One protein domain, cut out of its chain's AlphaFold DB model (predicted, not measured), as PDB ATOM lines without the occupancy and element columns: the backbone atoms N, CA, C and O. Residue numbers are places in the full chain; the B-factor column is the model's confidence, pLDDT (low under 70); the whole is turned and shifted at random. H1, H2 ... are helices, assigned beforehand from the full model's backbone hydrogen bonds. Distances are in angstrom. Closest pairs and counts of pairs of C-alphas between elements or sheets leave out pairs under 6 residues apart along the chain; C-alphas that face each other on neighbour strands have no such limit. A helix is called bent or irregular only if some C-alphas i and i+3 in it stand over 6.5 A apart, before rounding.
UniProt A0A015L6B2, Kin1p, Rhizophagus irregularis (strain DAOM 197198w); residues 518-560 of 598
ATOM      1  N   ILE A 518     207.893 157.491 197.178       81.75
ATOM      2  CA  ILE A 518     208.506 158.800 196.912       81.75
ATOM      3  C   ILE A 518     208.719 159.565 198.219       81.75
ATOM      4  O   ILE A 518     209.779 160.168 198.394       81.75
ATOM      5  N   GLY A 519     207.745 159.532 199.134       81.06
ATOM      6  CA  GLY A 519     207.835 160.181 200.438       81.06
ATOM      7  C   GLY A 519     209.029 159.682 201.252       81.06
ATOM      8  O   GLY A 519     209.894 160.482 201.612       81.06
ATOM      9  N   CYS A 520     209.123 158.366 201.480       83.81
ATOM     10  CA  CYS A 520     210.197 157.806 202.303       83.81
ATOM     11  C   CYS A 520     211.586 157.971 201.662       83.81
ATOM     12  O   CYS A 520     212.534 158.364 202.342       83.81
ATOM     13  N   ILE A 521     211.707 157.767 200.345       82.50
ATOM     14  CA  ILE A 521     212.972 157.937 199.612       82.50
ATOM     15  C   ILE A 521     213.425 159.404 199.641       82.50
ATOM     16  O   ILE A 521     214.604 159.691 199.862       82.50
ATOM     17  N   SER A 522     212.500 160.349 199.452       80.75
ATOM     18  CA  SER A 522     212.820 161.781 199.499       80.75
ATOM     19  C   SER A 522     213.303 162.204 200.885       80.75
ATOM     20  O   SER A 522     214.272 162.958 200.995       80.75
ATOM     21  N   ASP A 523     212.673 161.695 201.946       81.69
ATOM     22  CA  ASP A 523     213.104 161.954 203.319       81.69
ATOM     23  C   ASP A 523     214.487 161.372 203.617       81.69
ATOM     24  O   ASP A 523     215.312 162.056 204.229       81.69
ATOM     25  N   TYR A 524     214.787 160.170 203.122       83.12
ATOM     26  CA  TYR A 524     216.113 159.569 203.251       83.12
ATOM     27  C   TYR A 524     217.212 160.446 202.660       83.12
ATOM     28  O   TYR A 524     218.182 160.768 203.350       83.12
ATOM     29  N   TYR A 525     217.058 160.869 201.402       79.25
ATOM     30  CA  TYR A 525     218.058 161.706 200.736       79.25
ATOM     31  C   TYR A 525     218.152 163.104 201.347       79.25
ATOM     32  O   TYR A 525     219.236 163.684 201.393       79.25
ATOM     33  N   ARG A 526     217.044 163.643 201.868       80.00
ATOM     34  CA  ARG A 526     217.042 164.913 202.601       80.00
ATOM     35  C   ARG A 526     217.874 164.822 203.882       80.00
ATOM     36  O   ARG A 526     218.687 165.710 204.135       80.00
ATOM     37  N   ILE A 527     217.689 163.760 204.666       78.31
ATOM     38  CA  ILE A 527     218.392 163.537 205.940       78.31
ATOM     39  C   ILE A 527     219.874 163.213 205.708       78.31
ATOM     40  O   ILE A 527     220.732 163.754 206.400       78.31
ATOM     41  N   ASN A 528     220.183 162.391 204.704       73.81
ATOM     42  CA  ASN A 528     221.542 161.920 204.409       73.81
ATOM     43  C   ASN A 528     222.275 162.785 203.358       73.81
ATOM     44  O   ASN A 528     223.257 162.357 202.753       73.81
ATOM     45  N   SER A 529     221.827 164.027 203.148       66.25
ATOM     46  CA  SER A 529     222.372 164.958 202.143       66.25
ATOM     47  C   SER A 529     223.836 165.368 202.374       66.25
ATOM     48  O   SER A 529     224.482 165.877 201.459       66.25
ATOM     49  N   ASN A 530     224.383 165.107 203.566       66.00
ATOM     50  CA  ASN A 530     225.768 165.416 203.932       66.00
ATOM     51  C   ASN A 530     226.789 164.372 203.435       66.00
ATOM     52  O   ASN A 530     227.987 164.566 203.627       66.00
ATOM     53  N   GLY A 531     226.342 163.275 202.813       59.31
ATOM     54  CA  GLY A 531     227.210 162.209 202.292       59.31
ATOM     55  C   GLY A 531     227.596 161.126 203.308       59.31
ATOM     56  O   GLY A 531     228.059 160.065 202.894       59.31
ATOM     57  N   ASP A 532     227.342 161.347 204.600       57.12
ATOM     58  CA  ASP A 532     227.398 160.322 205.649       57.12
ATOM     59  C   ASP A 532     226.038 159.605 205.713       57.12
ATOM     60  O   ASP A 532     225.114 160.041 206.400       57.12
ATOM     61  N   TYR A 533     225.890 158.528 204.935       62.28
ATOM     62  CA  TYR A 533     224.676 157.701 204.835       62.28
ATOM     63  C   TYR A 533     224.449 156.815 206.082       62.28
ATOM     64  O   TYR A 533     224.285 155.601 205.963       62.28
ATOM     65  N   GLU A 534     224.483 157.399 207.282       57.84
ATOM     66  CA  GLU A 534     224.419 156.678 208.565       57.84
ATOM     67  C   GLU A 534     223.062 156.792 209.286       57.84
ATOM     68  O   GLU A 534     222.863 156.142 210.316       57.84
ATOM     69  N   TYR A 535     222.107 157.582 208.773       57.56
ATOM     70  CA  TYR A 535     220.865 157.895 209.494       57.56
ATOM     71  C   TYR A 535     219.610 157.250 208.884       57.56
ATOM     72  O   TYR A 535     219.293 157.436 207.706       57.56
ATOM     73  N   VAL A 536     218.855 156.547 209.738       62.78
ATOM     74  CA  VAL A 536     217.527 155.973 209.451       62.78
ATOM     75  C   VAL A 536     216.449 157.063 209.535       62.78
ATOM     76  O   VAL A 536     216.487 157.912 210.430       62.78
ATOM     77  N   VAL A 537     215.479 157.046 208.614       61.28
ATOM     78  CA  VAL A 537     214.350 157.992 208.595       61.28
ATOM     79  C   VAL A 537     213.427 157.721 209.800       61.28
ATOM     80  O   VAL A 537     212.893 156.619 209.914       61.28
ATOM     81  N   PRO A 538     213.201 158.686 210.714       59.22
ATOM     82  CA  PRO A 538     212.339 158.464 211.876       59.22
ATOM     83  C   PRO A 538     210.872 158.239 211.470       59.22
ATOM     84  O   PRO A 538     210.346 158.986 210.650       59.22
ATOM     85  N   ASN A 539     210.187 157.293 212.126       62.03
ATOM     86  CA  ASN A 539     208.750 156.986 211.960       62.03
ATOM     87  C   ASN A 539     208.329 156.349 210.620       62.03
ATOM     88  O   ASN A 539     207.167 156.473 210.228       62.03
ATOM     89  N   VAL A 540     209.231 155.648 209.934       61.81
ATOM     90  CA  VAL A 540     208.890 154.793 208.787       61.81
ATOM     91  C   VAL A 540     208.641 153.365 209.291       61.81
ATOM     92  O   VAL A 540     209.379 152.882 210.145       61.81
ATOM     93  N   ASP A 541     207.574 152.706 208.826       74.44
ATOM     94  CA  ASP A 541     207.345 151.279 209.113       74.44
ATOM     95  C   ASP A 541     208.433 150.424 208.439       74.44
ATOM     96  O   ASP A 541     208.886 150.750 207.342       74.44
ATOM     97  N   ASN A 542     208.804 149.304 209.059       73.00
ATOM     98  CA  ASN A 542     209.853 148.385 208.614       73.00
ATOM     99  C   ASN A 542     209.700 147.998 207.129       73.00
ATOM    100  O   ASN A 542     210.686 147.904 206.408       73.00
ATOM    101  N   GLN A 543     208.465 147.827 206.637       75.19
ATOM    102  CA  GLN A 543     208.220 147.496 205.227       75.19
ATOM    103  C   GLN A 543     208.613 148.633 204.262       75.19
ATOM    104  O   GLN A 543     209.105 148.370 203.165       75.19
ATOM    105  N   LEU A 544     208.380 149.893 204.636       80.88
ATOM    106  CA  LEU A 544     208.758 151.057 203.826       80.88
ATOM    107  C   LEU A 544     210.258 151.361 203.934       80.88
ATOM    108  O   LEU A 544     210.832 151.906 202.989       80.88
ATOM    109  N   GLU A 545     210.886 150.995 205.051       81.38
ATOM    110  CA  GLU A 545     212.338 151.061 205.225       81.38
ATOM    111  C   GLU A 545     213.051 150.101 204.262       81.38
ATOM    112  O   GLU A 545     213.950 150.530 203.537       81.38
ATOM    113  N   ASP A 546     212.593 148.850 204.165       84.00
ATOM    114  CA  ASP A 546     213.135 147.873 203.211       84.00
ATOM    115  C   ASP A 546     213.010 148.375 201.761       84.00
ATOM    116  O   ASP A 546     213.989 148.374 201.013       84.00
ATOM    117  N   VAL A 547     211.830 148.888 201.380       86.31
ATOM    118  CA  VAL A 547     211.593 149.493 200.056       86.31
ATOM    119  C   VAL A 547     212.600 150.605 199.773       86.31
ATOM    120  O   VAL A 547     213.241 150.621 198.725       86.31
ATOM    121  N   MET A 548     212.750 151.540 200.709       86.62
ATOM    122  CA  MET A 548     213.673 152.662 200.584       86.62
ATOM    123  C   MET A 548     215.116 152.181 200.380       86.62
ATOM    124  O   MET A 548     215.801 152.678 199.483       86.62
ATOM    125  N   LEU A 549     215.571 151.204 201.169       84.62
ATOM    126  CA  LEU A 549     216.923 150.650 201.068       84.62
ATOM    127  C   LEU A 549     217.178 149.974 199.716       84.62
ATOM    128  O   LEU A 549     218.255 150.158 199.147       84.62
ATOM    129  N   GLU A 550     216.192 149.264 199.159       89.50
ATOM    130  CA  GLU A 550     216.307 148.678 197.818       89.50
ATOM    131  C   GLU A 550     216.559 149.744 196.736       89.50
ATOM    132  O   GLU A 550     217.428 149.563 195.881       89.50
ATOM    133  N   PHE A 551     215.840 150.873 196.777       87.31
ATOM    134  CA  PHE A 551     216.049 151.979 195.831       87.31
ATOM    135  C   PHE A 551     217.401 152.675 196.026       87.31
ATOM    136  O   PHE A 551     218.060 153.033 195.048       87.31
ATOM    137  N   VAL A 552     217.835 152.857 197.275       83.56
ATOM    138  CA  VAL A 552     219.142 153.454 197.589       83.56
ATOM    139  C   VAL A 552     220.278 152.594 197.037       83.56
ATOM    140  O   VAL A 552     221.224 153.129 196.455       83.56
ATOM    141  N   GLU A 553     220.188 151.272 197.179       84.81
ATOM    142  CA  GLU A 553     221.217 150.350 196.695       84.81
ATOM    143  C   GLU A 553     221.252 150.262 195.161       84.81
ATOM    144  O   GLU A 553     222.329 150.304 194.555       84.81
ATOM    145  N   ALA A 554     220.082 150.255 194.515       83.75
ATOM    146  CA  ALA A 554     219.985 150.344 193.058       83.75
ATOM    147  C   ALA A 554     220.633 151.634 192.521       83.75
ATOM    148  O   ALA A 554     221.411 151.595 191.566       83.75
ATOM    149  N   ASN A 555     220.396 152.773 193.182       78.38
ATOM    150  CA  ASN A 555     221.003 154.053 192.808       78.38
ATOM    151  C   ASN A 555     222.533 154.057 192.948       78.38
ATOM    152  O   ASN A 555     223.216 154.619 192.094       78.38
ATOM    153  N   LYS A 556     223.099 153.419 193.983       77.88
ATOM    154  CA  LYS A 556     224.564 153.287 194.117       77.88
ATOM    155  C   LYS A 556     225.172 152.477 192.971       77.88
ATOM    156  O   LYS A 556     226.233 152.844 192.469       77.88
ATOM    157  N   SER A 557     224.491 151.411 192.558       73.31
ATOM    158  CA  SER A 557     224.935 150.522 191.478       73.31
ATOM    159  C   SER A 557     224.939 151.242 190.121       73.31
ATOM    160  O   SER A 557     225.922 151.177 189.387       73.31
ATOM    161  N   LEU A 558     223.907 152.050 189.840       67.56
ATOM    162  CA  LEU A 558     223.806 152.875 188.623       67.56
ATOM    163  C   LEU A 558     224.952 153.893 188.473       67.56
ATOM    164  O   LEU A 558     225.422 154.142 187.363       67.56
ATOM    165  N   VAL A 559     225.432 154.476 189.578       59.22
ATOM    166  CA  VAL A 559     226.559 155.432 189.567       59.22
ATOM    167  C   VAL A 559     227.889 154.742 189.222       59.22
ATOM    168  O   VAL A 559     228.784 155.384 188.673       59.22
ATOM    169  N   GLN A 560     228.028 153.441 189.495       55.25
ATOM    170  CA  GLN A 560     229.239 152.671 189.185       55.25
ATOM    171  C   GLN A 560     229.296 152.189 187.722       55.25
ATOM    172  O   GLN A 560     230.390 151.986 187.198       55.25
TER     173      GLN A 560
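This is residues 518 to 560 of the 598 residues of the protein "Kin1p" of Rhizophagus irregularis (strain DAOM 197198w) (UniProt A0A015L6B2). A short helix, H1, packs at a steep angle on residues 544 to 552 of a longer helix, H2. The long link between them, residues 528 to 541, folds back from the end of H1 to the start of H2, and residues 553 to 560 of H2 stick out. The printed part has 43 residues with two named helices, H1 then H2, and no named strand; its class is all helix. It is compact, with a radius of gyration of the C-alphas of 10.1 A and spans of 30 by 21 by 16 A.

H1, residues 518 to 527, touches H2, residues 542 to 560, which meets it with residues 544 to 552 alone. Their closest C-alphas, those of Ile 521 and Met 548, are 5.4 A apart. The helices run the same way at a steep tilt of 69 degrees, only just short of about perpendicular. Every O i to N i+4 pair is within hydrogen-bond range in H1, and 14 of 15 in H2.

H1 begins at C-alpha 518 (208.506, 158.800, 196.912) and measures 14.2 A. H2 measures 27.8 A and ends at C-alpha 560 (229.239, 152.671, 189.185).

The two farthest C-alphas, those of Asn 539 and Gln 560, are 30.9 A apart. The printed part has no cut. Residues 529 to 540 and 558 to 560 have pLDDT under 70.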